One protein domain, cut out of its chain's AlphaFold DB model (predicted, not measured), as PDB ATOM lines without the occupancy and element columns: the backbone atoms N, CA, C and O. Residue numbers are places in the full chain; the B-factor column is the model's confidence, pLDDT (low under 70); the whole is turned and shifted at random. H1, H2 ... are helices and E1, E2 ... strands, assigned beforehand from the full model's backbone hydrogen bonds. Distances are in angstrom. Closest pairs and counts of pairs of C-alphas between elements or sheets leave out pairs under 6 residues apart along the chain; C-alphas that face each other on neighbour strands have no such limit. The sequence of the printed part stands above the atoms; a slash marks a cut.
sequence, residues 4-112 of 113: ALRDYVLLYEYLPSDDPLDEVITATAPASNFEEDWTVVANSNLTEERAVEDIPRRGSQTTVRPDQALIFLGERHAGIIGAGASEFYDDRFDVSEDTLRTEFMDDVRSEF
ATOM      1  N   ALA A   4      -6.841  -5.321  38.007       48.00
ATOM      2  CA  ALA A   4      -6.170  -5.526  36.728       48.00
ATOM      3  C   ALA A   4      -5.008  -4.559  36.409       48.00
ATOM      4  O   ALA A   4      -4.067  -4.988  35.758       48.00
ATOM      5  N   LEU A   5      -5.020  -3.285  36.833       54.69
ATOM      6  CA  LEU A   5      -3.875  -2.383  36.610       54.69
ATOM      7  C   LEU A   5      -2.735  -2.700  37.581       54.69
ATOM      8  O   LEU A   5      -1.578  -2.750  37.176       54.69
ATOM      9  N   ARG A   6      -3.073  -2.931  38.856       58.09
ATOM     10  CA  ARG A   6      -2.120  -3.379  39.876       58.09
ATOM     11  C   ARG A   6      -1.475  -4.689  39.438       58.09
ATOM     12  O   ARG A   6      -0.253  -4.786  39.420       58.09
ATOM     13  N   ASP A   7      -2.294  -5.654  39.039       51.12
ATOM     14  CA  ASP A   7      -1.854  -6.942  38.534       51.12
ATOM     15  C   ASP A   7      -1.052  -6.770  37.254       51.12
ATOM     16  O   ASP A   7      -0.028  -7.406  37.147       51.12
ATOM     17  N   TYR A   8      -1.406  -5.873  36.332       57.00
ATOM     18  CA  TYR A   8      -0.602  -5.606  35.136       57.00
ATOM     19  C   TYR A   8       0.773  -5.010  35.483       57.00
ATOM     20  O   TYR A   8       1.793  -5.559  35.086       57.00
ATOM     21  N   VAL A   9       0.846  -3.942  36.282       58.19
ATOM     22  CA  VAL A   9       2.130  -3.326  36.679       58.19
ATOM     23  C   VAL A   9       3.007  -4.317  37.458       58.19
ATOM     24  O   VAL A   9       4.211  -4.394  37.211       58.19
ATOM     25  N   LEU A  10       2.413  -5.121  38.348       56.59
ATOM     26  CA  LEU A  10       3.118  -6.164  39.098       56.59
ATOM     27  C   LEU A  10       3.444  -7.402  38.241       56.59
ATOM     28  O   LEU A  10       4.497  -8.006  38.441       56.59
ATOM     29  N   LEU A  11       2.600  -7.788  37.277       47.47
ATOM     30  CA  LEU A  11       2.878  -8.875  36.334       47.47
ATOM     31  C   LEU A  11       4.055  -8.493  35.439       47.47
ATOM     32  O   LEU A  11       4.938  -9.313  35.262       47.47
ATOM     33  N   TYR A  12       4.185  -7.263  34.948       53.22
ATOM     34  CA  TYR A  12       5.364  -6.921  34.135       53.22
ATOM     35  C   TYR A  12       6.678  -6.883  34.917       53.22
ATOM     36  O   TYR A  12       7.727  -7.166  34.335       53.22
ATOM     37  N   GLU A  13       6.650  -6.603  36.225       48.81
ATOM     38  CA  GLU A  13       7.838  -6.793  37.069       48.81
ATOM     39  C   GLU A  13       8.181  -8.283  37.288       48.81
ATOM     40  O   GLU A  13       9.336  -8.576  37.609       48.81
ATOM     41  N   TYR A  14       7.243  -9.236  37.105       38.06
ATOM     42  CA  TYR A  14       7.436 -10.620  37.573       38.06
ATOM     43  C   TYR A  14       7.038 -11.786  36.629       38.06
ATOM     44  O   TYR A  14       7.724 -12.808  36.684       38.06
ATOM     45  N   LEU A  15       6.016 -11.706  35.765       36.25
ATOM     46  CA  LEU A  15       5.563 -12.753  34.826       36.25
ATOM     47  C   LEU A  15       4.756 -12.208  33.612       36.25
ATOM     48  O   LEU A  15       3.844 -11.408  33.804       36.25
ATOM     49  N   PRO A  16       4.961 -12.719  32.379       44.34
ATOM     50  CA  PRO A  16       4.023 -12.490  31.276       44.34
ATOM     51  C   PRO A  16       2.662 -13.133  31.599       44.34
ATOM     52  O   PRO A  16       2.608 -14.288  32.020       44.34
ATOM     53  N   SER A  17       1.565 -12.390  31.427       47.97
ATOM     54  CA  SER A  17       0.209 -12.929  31.611       47.97
ATOM     55  C   SER A  17      -0.139 -13.874  30.459       47.97
ATOM     56  O   SER A  17       0.031 -13.502  29.300       47.97
ATOM     57  N   ASP A  18      -0.658 -15.068  30.756       50.25
ATOM     58  CA  ASP A  18      -1.107 -16.040  29.740       50.25
ATOM     59  C   ASP A  18      -2.469 -15.672  29.100       50.25
ATOM     60  O   ASP A  18      -2.855 -16.274  28.098       50.25
ATOM     61  N   ASP A  19      -3.186 -14.673  29.636       52.44
ATOM     62  CA  ASP A  19      -4.474 -14.193  29.111       52.44
ATOM     63  C   ASP A  19      -4.387 -12.701  28.726       52.44
ATOM     64  O   ASP A  19      -4.540 -11.821  29.584       52.44
ATOM     65  N   PRO A  20      -4.105 -12.378  27.449       56.22
ATOM     66  CA  PRO A  20      -4.064 -11.001  26.978       56.22
ATOM     67  C   PRO A  20      -5.473 -10.405  26.964       56.22
ATOM     68  O   PRO A  20      -6.358 -10.875  26.247       56.22
ATOM     69  N   LEU A  21      -5.685  -9.331  27.724       60.03
ATOM     70  CA  LEU A  21      -6.888  -8.517  27.583       60.03
ATOM     71  C   LEU A  21      -6.779  -7.732  26.268       60.03
ATOM     72  O   LEU A  21      -5.807  -7.004  26.055       60.03
ATOM     73  N   ASP A  22      -7.766  -7.872  25.379       66.62
ATOM     74  CA  ASP A  22      -7.798  -7.173  24.084       66.62
ATOM     75  C   ASP A  22      -8.310  -5.723  24.206       66.62
ATOM     76  O   ASP A  22      -9.107  -5.239  23.405       66.62
ATOM     77  N   GLU A  23      -7.877  -5.026  25.252       70.19
ATOM     78  CA  GLU A  23      -8.228  -3.639  25.524       70.19
ATOM     79  C   GLU A  23      -7.023  -2.867  26.059       70.19
ATOM     80  O   GLU A  23      -6.093  -3.436  26.626       70.19
ATOM     81  N   VAL A  24      -7.029  -1.551  25.852       78.69
ATOM     82  CA  VAL A  24      -6.041  -0.671  26.473       78.69
ATOM     83  C   VAL A  24      -6.555  -0.271  27.844       78.69
ATOM     84  O   VAL A  24      -7.634   0.308  27.971       78.69
ATOM     85  N   ILE A  25      -5.761  -0.548  28.869       81.56
ATOM     86  CA  ILE A  25      -6.066  -0.187  30.245       81.56
ATOM     87  C   ILE A  25      -5.540   1.225  30.477       81.56
ATOM     88  O   ILE A  25      -4.357   1.495  30.289       81.56
ATOM     89  N   THR A  26      -6.416   2.134  30.895       83.38
ATOM     90  CA  THR A  26      -6.028   3.477  31.337       83.38
ATOM     91  C   THR A  26      -6.405   3.653  32.795       83.38
ATOM     92  O   THR A  26      -7.531   3.339  33.185       83.38
ATOM     93  N   ALA A  27      -5.484   4.179  33.593       82.88
ATOM     94  CA  ALA A  27      -5.739   4.486  34.990       82.88
ATOM     95  C   ALA A  27      -5.034   5.765  35.424       82.88
ATOM     96  O   ALA A  27      -3.973   6.109  34.907       82.88
ATOM     97  N   THR A  28      -5.635   6.438  36.399       84.81
ATOM     98  CA  THR A  28      -5.132   7.684  36.967       84.81
ATOM     99  C   THR A  28      -5.021   7.561  38.477       84.81
ATOM    100  O   THR A  28      -5.932   7.015  39.102       84.81
ATOM    101  N   ALA A  29      -3.945   8.086  39.047       83.81
ATOM    102  CA  ALA A  29      -3.711   8.133  40.486       83.81
ATOM    103  C   ALA A  29      -3.160   9.517  40.863       83.81
ATOM    104  O   ALA A  29      -2.374  10.067  40.091       83.81
ATOM    105  N   PRO A  30      -3.546  10.094  42.010       86.50
ATOM    106  CA  PRO A  30      -2.936  11.331  42.483       86.50
ATOM    107  C   PRO A  30      -1.441  11.115  42.737       86.50
ATOM    108  O   PRO A  30      -1.048  10.072  43.258       86.50
ATOM    109  N   ALA A  31      -0.610  12.094  42.380       88.19
ATOM    110  CA  ALA A  31       0.806  12.055  42.715       88.19
ATOM    111  C   ALA A  31       1.050  12.818  44.023       88.19
ATOM    112  O   ALA A  31       0.860  14.032  44.077       88.19
ATOM    113  N   SER A  32       1.467  12.145  45.096       85.94
ATOM    114  CA  SER A  32       1.481  12.763  46.436       85.94
ATOM    115  C   SER A  32       2.486  13.906  46.566       85.94
ATOM    116  O   SER A  32       2.279  14.845  47.338       85.94
ATOM    117  N   ASN A  33       3.581  13.826  45.811       88.06
ATOM    118  CA  ASN A  33       4.680  14.788  45.845       88.06
ATOM    119  C   ASN A  33       4.712  15.730  44.632       88.06
ATOM    120  O   ASN A  33       5.656  16.507  44.481       88.06
ATOM    121  N   PHE A  34       3.674  15.706  43.790       86.75
ATOM    122  CA  PHE A  34       3.554  16.577  42.624       86.75
ATOM    123  C   PHE A  34       2.168  17.235  42.580       86.75
ATOM    124  O   PHE A  34       1.204  16.740  43.146       86.75
ATOM    125  N   GLU A  35       2.045  18.375  41.904       89.00
ATOM    126  CA  GLU A  35       0.754  19.075  41.744       89.00
ATOM    127  C   GLU A  35      -0.077  18.528  40.561       89.00
ATOM    128  O   GLU A  35      -0.971  19.205  40.055       89.00
ATOM    129  N   GLU A  36       0.244  17.325  40.082       90.94
ATOM    130  CA  GLU A  36      -0.336  16.684  38.899       90.94
ATOM    131  C   GLU A  36      -0.708  15.226  39.217       90.94
ATOM    132  O   GLU A  36      -0.249  14.669  40.208       90.94
ATOM    133  N   ASP A  37      -1.512  14.593  38.363       90.38
ATOM    134  CA  ASP A  37      -1.867  13.179  38.509       90.38
ATOM    135  C   ASP A  37      -0.940  12.285  37.675       90.38
ATOM    136  O   ASP A  37      -0.521  12.638  36.565       90.38
ATOM    137  N   TRP A  38      -0.686  11.078  38.171       87.88
ATOM    138  CA  TRP A  38      -0.166   9.980  37.374       87.88
ATOM    139  C   TRP A  38      -1.239   9.485  36.412       87.88
ATOM    140  O   TRP A  38      -2.378   9.246  36.806       87.88
ATOM    141  N   THR A  39      -0.871   9.262  35.154       89.69
ATOM    142  CA  THR A  39      -1.694   8.537  34.180       89.69
ATOM    143  C   THR A  39      -0.890   7.382  33.608       89.69
ATOM    144  O   THR A  39       0.190   7.581  33.057       89.69
ATOM    145  N   VAL A  40      -1.427   6.171  33.716       86.75
ATOM    146  CA  VAL A  40      -0.828   4.952  33.174       86.75
ATOM    147  C   VAL A  40      -1.690   4.447  32.031       86.75
ATOM    148  O   VAL A  40      -2.903   4.302  32.183       86.75
ATOM    149  N   VAL A  41      -1.055   4.161  30.897       87.44
ATOM    150  CA  VAL A  41      -1.699   3.559  29.725       87.44
ATOM    151  C   VAL A  41      -0.993   2.262  29.390       87.44
ATOM    152  O   VAL A  41       0.152   2.283  28.955       87.44
ATOM    153  N   ALA A  42      -1.680   1.148  29.574       84.25
ATOM    154  CA  ALA A  42      -1.153  -0.197  29.428       84.25
ATOM    155  C   ALA A  42      -1.822  -0.921  28.260       84.25
ATOM    156  O   ALA A  42      -3.048  -0.981  28.171       84.25
ATOM    157  N   ASN A  43      -1.014  -1.496  27.375       83.56
ATOM    158  CA  ASN A  43      -1.492  -2.355  26.305       83.56
ATOM    159  C   ASN A  43      -1.235  -3.820  26.666       83.56
ATOM    160  O   ASN A  43      -0.123  -4.334  26.542       83.56
ATOM    161  N   SER A  44      -2.290  -4.493  27.112       73.06
ATOM    162  CA  SER A  44      -2.285  -5.921  27.435       73.06
ATOM    163  C   SER A  44      -2.378  -6.845  26.229       73.06
ATOM    164  O   SER A  44      -2.258  -8.059  26.389       73.06
ATOM    165  N   ASN A  45      -2.540  -6.302  25.020       76.12
ATOM    166  CA  ASN A  45      -2.355  -7.082  23.810       76.12
ATOM    167  C   ASN A  45      -0.849  -7.325  23.602       76.12
ATOM    168  O   ASN A  45      -0.060  -6.388  23.508       76.12
ATOM    169  N   LEU A  46      -0.452  -8.597  23.514       73.69
ATOM    170  CA  LEU A  46       0.947  -9.024  23.352       73.69
ATOM    171  C   LEU A  46       1.440  -8.974  21.896       73.69
ATOM    172  O   LEU A  46       2.599  -9.268  21.614       73.69
ATOM    173  N   THR A  47       0.557  -8.649  20.951       75.62
ATOM    174  CA  THR A  47       0.820  -8.791  19.512       75.62
ATOM    175  C   THR A  47       0.618  -7.510  18.710       75.62
ATOM    176  O   THR A  47       1.366  -7.278  17.761       75.62
ATOM    177  N   GLU A  48      -0.337  -6.660  19.085       83.25
ATOM    178  CA  GLU A  48      -0.712  -5.473  18.315       83.25
ATOM    179  C   GLU A  48      -0.523  -4.177  19.107       83.25
ATOM    180  O   GLU A  48      -0.848  -4.085  20.291       83.25
ATOM    181  N   GLU A  49       0.013  -3.156  18.435       88.06
ATOM    182  CA  GLU A  49       0.039  -1.796  18.966       88.06
ATOM    183  C   GLU A  49      -1.368  -1.193  18.977       88.06
ATOM    184  O   GLU A  49      -2.204  -1.479  18.116       88.06
ATOM    185  N   ARG A  50      -1.628  -0.323  19.951       88.19
ATOM    186  CA  ARG A  50      -2.925   0.331  20.117       88.19
ATOM    187  C   ARG A  50      -2.745   1.836  20.224       88.19
ATOM    188  O   ARG A  50      -1.835   2.316  20.894       88.19
ATOM    189  N   ALA A  51      -3.622   2.580  19.562       89.69
ATOM    190  CA  ALA A  51      -3.682   4.026  19.697       89.69
ATOM    191  C   ALA A  51      -4.767   4.420  20.700       89.69
ATOM    192  O   ALA A  51      -5.860   3.854  20.692       89.69
ATOM    193  N   VAL A  52      -4.453   5.408  21.527       88.31
ATOM    194  CA  VAL A  52      -5.321   5.946  22.570       88.31
ATOM    195  C   VAL A  52      -5.447   7.445  22.361       88.31
ATOM    196  O   VAL A  52      -4.448   8.141  22.172       88.31
ATOM    197  N   GLU A  53      -6.681   7.931  22.349       90.50
ATOM    198  CA  GLU A  53      -6.984   9.352  22.215       90.50
ATOM    199  C   GLU A  53      -7.052  10.029  23.588       90.50
ATOM    200  O   GLU A  53      -7.295   9.388  24.607       90.50
ATOM    201  N   ASP A  54      -6.852  11.343  23.591       88.00
ATOM    202  CA  ASP A  54      -6.984  12.231  24.744       88.00
ATOM    203  C   ASP A  54      -5.982  11.997  25.896       88.00
ATOM    204  O   ASP A  54      -6.170  12.550  26.979       88.00
ATOM    205  N   ILE A  55      -4.874  11.279  25.658       86.06
ATOM    206  CA  ILE A  55      -3.796  11.059  26.640       86.06
ATOM    207  C   ILE A  55      -2.451  11.601  26.116       86.06
ATOM    208  O   ILE A  55      -2.164  11.452  24.930       86.06
ATOM    209  N   PRO A  56      -1.631  12.269  26.956       80.69
ATOM    210  CA  PRO A  56      -1.935  12.677  28.334       80.69
ATOM    211  C   PRO A  56      -2.881  13.879  28.422       80.69
ATOM    212  O   PRO A  56      -3.318  14.249  29.505       80.69
ATOM    213  N   ARG A  57      -3.218  14.497  27.286       85.81
ATOM    214  CA  ARG A  57      -4.134  15.634  27.231       85.81
ATOM    215  C   ARG A  57      -5.105  15.521  26.071       85.81
ATOM    216  O   ARG A  57      -4.793  14.951  25.020       85.81
ATOM    217  N   ARG A  58      -6.235  16.199  26.225       83.56
ATOM    218  CA  ARG A  58      -7.315  16.244  25.241       83.56
ATOM    219  C   ARG A  58      -6.833  16.640  23.840       83.56
ATOM    220  O   ARG A  58      -6.092  17.608  23.674       83.56
ATOM    221  N   GLY A  59      -7.301  15.913  22.832       84.19
ATOM    222  CA  GLY A  59      -6.955  16.074  21.422       84.19
ATOM    223  C   GLY A  59      -5.609  15.465  21.028       84.19
ATOM    224  O   GLY A  59      -5.207  15.606  19.874       84.19
ATOM    225  N   SER A  60      -4.904  14.819  21.960       85.44
ATOM    226  CA  SER A  60      -3.663  14.095  21.666       85.44
ATOM    227  C   SER A  60      -3.965  12.652  21.290       85.44
ATOM    228  O   SER A  60      -4.979  12.097  21.703       85.44
ATOM    229  N   GLN A  61      -3.073  12.041  20.519       89.50
ATOM    230  CA  GLN A  61      -3.114  10.617  20.224       89.50
ATOM    231  C   GLN A  61      -1.770  10.013  20.616       89.50
ATOM    232  O   GLN A  61      -0.718  10.499  20.194       89.50
ATOM    233  N   THR A  62      -1.817   8.947  21.404       88.81
ATOM    234  CA  THR A  62      -0.645   8.224  21.888       88.81
ATOM    235  C   THR A  62      -0.739   6.771  21.463       88.81
ATOM    236  O   THR A  62      -1.761   6.122  21.657       88.81
ATOM    237  N   THR A  63       0.340   6.247  20.891       90.56
ATOM    238  CA  THR A  63       0.445   4.828  20.543       90.56
ATOM    239  C   THR A  63       1.194   4.085  21.638       90.56
ATOM    240  O   THR A  63       2.295   4.487  22.014       90.56
ATOM    241  N   VAL A  64       0.618   2.983  22.109       87.81
ATOM    242  CA  VAL A  64       1.223   2.064  23.074       87.81
ATOM    243  C   VAL A  64       1.527   0.754  22.358       87.81
ATOM    244  O   VAL A  64       0.646   0.157  21.731       87.81
ATOM    245  N   ARG A  65       2.791   0.321  22.395       87.94
ATOM    246  CA  ARG A  65       3.212  -0.925  21.740       87.94
ATOM    247  C   ARG A  65       2.628  -2.132  22.470       87.94
ATOM    248  O   ARG A  65       2.123  -1.962  23.579       87.94
ATOM    249  N   PRO A  66       2.660  -3.329  21.864       82.50
ATOM    250  CA  PRO A  66       2.306  -4.526  22.598       82.50
ATOM    251  C   PRO A  66       3.161  -4.634  23.853       82.50
ATOM    252  O   PRO A  66       4.342  -4.279  23.809       82.50
ATOM    253  N   ASP A  67       2.582  -5.162  24.926       76.94
ATOM    254  CA  ASP A  67       3.355  -5.568  26.097       76.94
ATOM    255  C   ASP A  67       4.040  -4.386  26.831       76.94
ATOM    256  O   ASP A  67       5.114  -4.522  27.423       76.94
ATOM    257  N   GLN A  68       3.442  -3.192  26.722       82.50
ATOM    258  CA  GLN A  68       4.002  -1.928  27.198       82.50
ATOM    259  C   GLN A  68       2.971  -1.119  27.999       82.50
ATOM    260  O   GLN A  68       1.813  -0.987  27.602       82.50
ATOM    261  N   ALA A  69       3.435  -0.483  29.072       85.00
ATOM    262  CA  ALA A  69       2.793   0.631  29.748       85.00
ATOM    263  C   ALA A  69       3.565   1.933  29.514       85.00
ATOM    264  O   ALA A  69       4.790   1.974  29.628       85.00
ATOM    265  N   LEU A  70       2.841   3.011  29.237       89.62
ATOM    266  CA  LEU A  70       3.350   4.378  29.286       89.62
ATOM    267  C   LEU A  70       2.901   5.036  30.586       89.62
ATOM    268  O   LEU A  70       1.744   4.889  30.984       89.62
ATOM    269  N   ILE A  71       3.802   5.786  31.209       89.19
ATOM    270  CA  ILE A  71       3.562   6.522  32.447       89.19
ATOM    271  C   ILE A  71       3.684   8.007  32.144       89.19
ATOM    272  O   ILE A  71       4.684   8.472  31.589       89.19
ATOM    273  N   PHE A  72       2.675   8.764  32.545       91.81
ATOM    274  CA  PHE A  72       2.635  10.211  32.441       91.81
ATOM    275  C   PHE A  72       2.443  10.831  33.821       91.81
ATOM    276  O   PHE A  72       1.721  10.277  34.645       91.81
ATOM    277  N   LEU A  73       3.068  11.985  34.043       90.56
ATOM    278  CA  LEU A  73       2.803  12.869  35.176       90.56
ATOM    279  C   LEU A  73       2.251  14.178  34.611       90.56
ATOM    280  O   LEU A  73       2.972  14.914  33.926       90.56
ATOM    281  N   GLY A  74       0.952  14.400  34.809       90.69
ATOM    282  CA  GLY A  74       0.203  15.419  34.080       90.69
ATOM    283  C   GLY A  74       0.351  15.251  32.567       90.69
ATOM    284  O   GLY A  74       0.134  14.166  32.034       90.69
ATOM    285  N   GLU A  75       0.768  16.304  31.856       90.94
ATOM    286  CA  GLU A  75       0.963  16.247  30.394       90.94
ATOM    287  C   GLU A  75       2.319  15.651  29.955       90.94
ATOM    288  O   GLU A  75       2.600  15.558  28.754       90.94
ATOM    289  N   ARG A  76       3.197  15.275  30.893       90.31
ATOM    290  CA  ARG A  76       4.586  14.885  30.601       90.31
ATOM    291  C   ARG A  76       4.766  13.375  30.615       90.31
ATOM    292  O   ARG A  76       4.326  12.701  31.535       90.31
ATOM    293  N   HIS A  77       5.482  12.847  29.624       89.56
ATOM    294  CA  HIS A  77       5.847  11.431  29.578       89.56
ATOM    295  C   HIS A  77       6.995  11.148  30.555       89.56
ATOM    296  O   HIS A  77       8.130  11.574  30.311       89.56
ATOM    297  N   ALA A  78       6.658  10.463  31.648       88.12
ATOM    298  CA  ALA A  78       7.502  10.212  32.810       88.12
ATOM    299  C   ALA A  78       8.284   8.899  32.715       88.12
ATOM    300  O   ALA A  78       9.383   8.805  33.254       88.12
ATOM    301  N   GLY A  79       7.761   7.905  32.000       88.12
ATOM    302  CA  GLY A  79       8.452   6.631  31.865       88.12
ATOM    303  C   GLY A  79       7.676   5.587  31.082       88.12
ATOM    304  O   GLY A  79       6.559   5.816  30.617       88.12
ATOM    305  N   ILE A  80       8.305   4.430  30.942       86.81
ATOM    306  CA  ILE A  80       7.796   3.262  30.237       86.81
ATOM    307  C   ILE A  80       8.097   2.022  31.077       86.81
ATOM    308  O   ILE A  80       9.200   1.870  31.602       86.81
ATOM    309  N   ILE A  81       7.141   1.101  31.141       80.75
ATOM    310  CA  ILE A  81       7.342  -0.258  31.659       80.75
ATOM    311  C   ILE A  81       6.990  -1.234  30.536       80.75
ATOM    312  O   ILE A  81       5.976  -1.054  29.872       80.75
ATOM    313  N   GLY A  82       7.796  -2.261  30.294       71.81
ATOM    314  CA  GLY A  82       7.454  -3.322  29.344       71.81
ATOM    315  C   GLY A  82       8.280  -4.581  29.573       71.81
ATOM    316  O   GLY A  82       9.161  -4.603  30.438       71.81
ATOM    317  N   ALA A  83       8.021  -5.649  28.812       59.12
ATOM    318  CA  ALA A  83       8.787  -6.879  28.998       59.12
ATOM    319  C   ALA A  83      10.262  -6.679  28.640       59.12
ATOM    320  O   ALA A  83      10.648  -6.470  27.488       59.12
ATOM    321  N   GLY A  84      11.101  -6.779  29.667       54.94
ATOM    322  CA  GLY A  84      12.555  -6.759  29.551       54.94
ATOM    323  C   GLY A  84      13.223  -5.464  30.002       54.94
ATOM    324  O   GLY A  84      14.436  -5.493  30.210       54.94
ATOM    325  N   ALA A  85      12.485  -4.366  30.195       57.81
ATOM    326  CA  ALA A  85      13.036  -3.136  30.765       57.81
ATOM    327  C   ALA A  85      11.951  -2.179  31.284       57.81
ATOM    328  O   ALA A  85      10.888  -2.033  30.680       57.81
ATOM    329  N   SER A  86      12.292  -1.466  32.356       70.19
ATOM    330  CA  SER A  86      11.586  -0.270  32.819       70.19
ATOM    331  C   SER A  86      12.548   0.909  32.734       70.19
ATOM    332  O   SER A  86      13.709   0.768  33.117       70.19
ATOM    333  N   GLU A  87      12.073   2.045  32.236       81.50
ATOM    334  CA  GLU A  87      12.864   3.268  32.071       81.50
ATOM    335  C   GLU A  87      12.029   4.468  32.522       81.50
ATOM    336  O   GLU A  87      10.874   4.611  32.112       81.50
ATOM    337  N   PHE A  88      12.608   5.331  33.355       81.12
ATOM    338  CA  PHE A  88      12.012   6.611  33.735       81.12
ATOM    339  C   PHE A  88      12.868   7.755  33.180       81.12
ATOM    340  O   PHE A  88      14.087   7.652  33.080       81.12
ATOM    341  N   TYR A  89      12.223   8.844  32.768       81.81
ATOM    342  CA  TYR A  89      12.882   9.958  32.085       81.81
ATOM    343  C   TYR A  89      13.077  11.126  33.047       81.81
ATOM    344  O   TYR A  89      12.152  11.908  33.252       81.81
ATOM    345  N   ASP A  90      14.265  11.241  33.642       74.56
ATOM    346  CA  ASP A  90      14.593  12.288  34.619       74.56
ATOM    347  C   ASP A  90      14.874  13.658  33.986       74.56
ATOM    348  O   ASP A  90      14.581  14.689  34.581       74.56
ATOM    349  N   ASP A  91      15.315  13.689  32.729       72.94
ATOM    350  CA  ASP A  91      15.650  14.888  31.949       72.94
ATOM    351  C   ASP A  91      14.478  15.872  31.762       72.94
ATOM    352  O   ASP A  91      14.654  16.992  31.273       72.94
ATOM    353  N   ARG A  92      13.271  15.457  32.158       75.88
ATOM    354  CA  ARG A  92      12.010  16.201  32.049       75.88
ATOM    355  C   ARG A  92      11.463  16.684  33.395       75.88
ATOM    356  O   ARG A  92      10.421  17.353  33.414       75.88
ATOM    357  N   PHE A  93      12.137  16.355  34.496       82.75
ATOM    358  CA  PHE A  93      11.720  16.676  35.858       82.75
ATOM    359  C   PHE A  93      12.901  17.197  36.687       82.75
ATOM    360  O   PHE A  93      14.057  16.901  36.419       82.75
ATOM    361  N   ASP A  94      12.609  17.961  37.739       84.75
ATOM    362  CA  ASP A  94      13.629  18.466  38.672       84.75
ATOM    363  C   ASP A  94      14.032  17.416  39.735       84.75
ATOM    364  O   ASP A  94      14.486  17.758  40.829       84.75
ATOM    365  N   VAL A  95      13.838  16.128  39.437       86.00
ATOM    366  CA  VAL A  95      14.120  14.987  40.321       86.00
ATOM    367  C   VAL A  95      14.877  13.908  39.554       86.00
ATOM    368  O   VAL A  95      14.775  13.834  38.333       86.00
ATOM    369  N   SER A  96      15.635  13.068  40.260       86.69
ATOM    370  CA  SER A  96      16.331  11.945  39.625       86.69
ATOM    371  C   SER A  96      15.363  10.845  39.191       86.69
ATOM    372  O   SER A  96      14.263  10.719  39.734       86.69
ATOM    373  N   GLU A  97      15.823   9.998  38.270       82.38
ATOM    374  CA  GLU A  97      15.091   8.818  37.795       82.38
ATOM    375  C   GLU A  97      14.622   7.935  38.958       82.38
ATOM    376  O   GLU A  97      13.442   7.602  39.057       82.38
ATOM    377  N   ASP A  98      15.539   7.606  39.876       82.75
ATOM    378  CA  ASP A  98      15.243   6.781  41.048       82.75
ATOM    379  C   ASP A  98      14.148   7.400  41.922       82.75
ATOM    380  O   ASP A  98      13.253   6.691  42.375       82.75
ATOM    381  N   THR A  99      14.187   8.719  42.136       85.81
ATOM    382  CA  THR A  99      13.150   9.415  42.901       85.81
ATOM    383  C   THR A  99      11.816   9.335  42.171       85.81
ATOM    384  O   THR A  99      10.839   8.901  42.768       85.81
ATOM    385  N   LEU A 100      11.773   9.668  40.879       85.69
ATOM    386  CA  LEU A 100      10.540   9.626  40.089       85.69
ATOM    387  C   LEU A 100       9.909   8.224  40.085       85.69
ATOM    388  O   LEU A 100       8.697   8.083  40.242       85.69
ATOM    389  N   ARG A 101      10.741   7.186  39.960       84.31
ATOM    390  CA  ARG A 101      10.318   5.787  40.023       84.31
ATOM    391  C   ARG A 101       9.780   5.413  41.402       84.31
ATOM    392  O   ARG A 101       8.742   4.759  41.474       84.31
ATOM    393  N   THR A 102      10.489   5.754  42.480       84.94
ATOM    394  CA  THR A 102      10.047   5.443  43.848       84.94
ATOM    395  C   THR A 102       8.704   6.095  44.144       84.94
ATOM    396  O   THR A 102       7.798   5.399  44.584       84.94
ATOM    397  N   GLU A 103       8.555   7.378  43.814       85.69
ATOM    398  CA  GLU A 103       7.307   8.122  44.005       85.69
ATOM    399  C   GLU A 103       6.138   7.480  43.254       85.69
ATOM    400  O   GLU A 103       5.111   7.173  43.853       85.69
ATOM    401  N   PHE A 104       6.321   7.172  41.965       85.25
ATOM    402  CA  PHE A 104       5.304   6.472  41.181       85.25
ATOM    403  C   PHE A 104       4.890   5.143  41.827       85.25
ATOM    404  O   PHE A 104       3.701   4.849  41.940       85.25
ATOM    405  N   MET A 105       5.858   4.330  42.260       82.31
ATOM    406  CA  MET A 105       5.568   3.026  42.860       82.31
ATOM    407  C   MET A 105       4.872   3.151  44.216       82.31
ATOM    408  O   MET A 105       4.004   2.330  44.513       82.31
ATOM    409  N   ASP A 106       5.234   4.139  45.031       84.19
ATOM    410  CA  ASP A 106       4.624   4.370  46.341       84.19
ATOM    411  C   ASP A 106       3.188   4.901  46.204       84.19
ATOM    412  O   ASP A 106       2.285   4.368  46.853       84.19
ATOM    413  N   ASP A 107       2.950   5.856  45.299       83.75
ATOM    414  CA  ASP A 107       1.614   6.399  45.013       83.75
ATOM    415  C   ASP A 107       0.682   5.326  44.440       83.75
ATOM    416  O   ASP A 107      -0.431   5.123  44.931       83.75
ATOM    417  N   VAL A 108       1.157   4.568  43.445       74.81
ATOM    418  CA  VAL A 108       0.402   3.443  42.880       74.81
ATOM    419  C   VAL A 108       0.096   2.424  43.974       74.81
ATOM    420  O   VAL A 108      -1.048   2.012  44.113       74.81
ATOM    421  N   ARG A 109       1.064   2.031  44.809       72.50
ATOM    422  CA  ARG A 109       0.802   1.079  45.903       72.50
ATOM    423  C   ARG A 109      -0.238   1.596  46.892       72.50
ATOM    424  O   ARG A 109      -1.108   0.821  47.272       72.50
ATOM    425  N   SER A 110      -0.167   2.869  47.277       71.75
ATOM    426  CA  SER A 110      -1.083   3.464  48.255       71.75
ATOM    427  C   SER A 110      -2.533   3.535  47.767       71.75
ATOM    428  O   SER A 110      -3.445   3.447  48.582       71.75
ATOM    429  N   GLU A 111      -2.766   3.693  46.466       65.31
ATOM    430  CA  GLU A 111      -4.123   3.756  45.898       65.31
ATOM    431  C   GLU A 111      -4.782   2.374  45.732       65.31
ATOM    432  O   GLU A 111      -5.991   2.284  45.491       65.31
ATOM    433  N   PHE A 112      -4.009   1.287  45.846       54.31
ATOM    434  CA  PHE A 112      -4.470  -0.083  45.589       54.31
ATOM    435  C   PHE A 112      -4.315  -1.048  46.787       54.31
ATOM    436  O   PHE A 112      -4.419  -2.265  46.579       54.31
TER     437      PHE A 112
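AT A GLANCE: This is residues 4 to 112 of the 113 residues of an uncharacterized protein of Natronolimnobius sp. AArcel1 (UniProt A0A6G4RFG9). A twisted sheet of five strands forms the body, with helices H1 and H2 over one of its faces and the small hairpin E3 and E4 over part of the other face, on the side of E1, E2 and E5. The hairpin E3 and E4 is the part whose strands lie farthest from the mean of the C-alphas, while E5 and E2 lie nearest to it. The printed part has 109 residues, with two named helices and seven named strands in the order H1 E1 E2 E3 E4 E5 E6 E7 H2. The large sheet runs E1 - E2 - E5 - E6 - E7, all antiparallel, and the class is mixed, helices and strands. The whole is compact, with a radius of gyration of the C-alphas of 13.2 A and spans of 37 by 33 by 24 A.

IN THESE COORDINATES: In the large sheet, E1 is residues 24 to 30, 20.2 A long, from C-alpha 24 at (-6.041, -0.671, 26.473). E2 is residues 37 to 43, 19.8 A; E5 is residues 68 to 73, 16.9 A; E6 is residues 76 to 82, 18.5 A; E7 is residues 85 to 88. The small sheet has E3, residues 50 to 53, and E4, residues 61 to 64. H1 is residues 4 to 14, 14.6 A, starting at (-6.170, -5.526, 36.728). H2 is residues 97 to 111, 21.5 A, ending at (-4.123, 3.756, 45.898).

HOW THE PARTS SIT: E1 and E2 form a hairpin, with N 27 and O 40 2.9 A apart. E2 and E5 are antiparallel, with N 41 and O 70 at 2.9 A. E5, E6 and E7 make a meander, each strand the antiparallel neighbour of the one before; N 71 and O 79 are 2.8 A apart, and N 80 and O 87 2.8 A. H1 and H2 are on the same face of this sheet, giving two layers, helices on one face of a sheet. H1 has a height over the sheet of 9.1 A and lies over E6 and, only just, over E2 and E5, with 3 of its C-alphas on each. On the local plane it stands at 53 degrees to E6, slantwise to the strands. The closest C-alphas of H2 and E7 are those of Phe 88 and Glu 97, 5.6 A. H1 and H2 are close but not clearly touching, Arg 6 and Val 108 having C-alphas 7.9 A apart, at a steep tilt of 42 degrees, opposite ways. The hairpin E3 and E4, with N 52 and O 62 at 2.8 A, makes a sandwich with the large sheet, two sheets face to face, the parts that face each other being 10.0 A apart centre to centre. The closest C-alphas of E2 and E4 are those of Asn 43 and Val 64, 6.1 A. E3 and E4 are apart from E6, E7 and H2. In H1 and H2 every O i to N i+4 pair is within hydrogen-bond range.

THE WHOLE: The two C-alphas farthest apart are those of Asp 18 and Asp 94, 38.6 A. The printed part has no cut. No link is long. The mean pLDDT of the printed part is 77.3; residues 4 to 22, 83 to 85 and 111 to 112 are under 70.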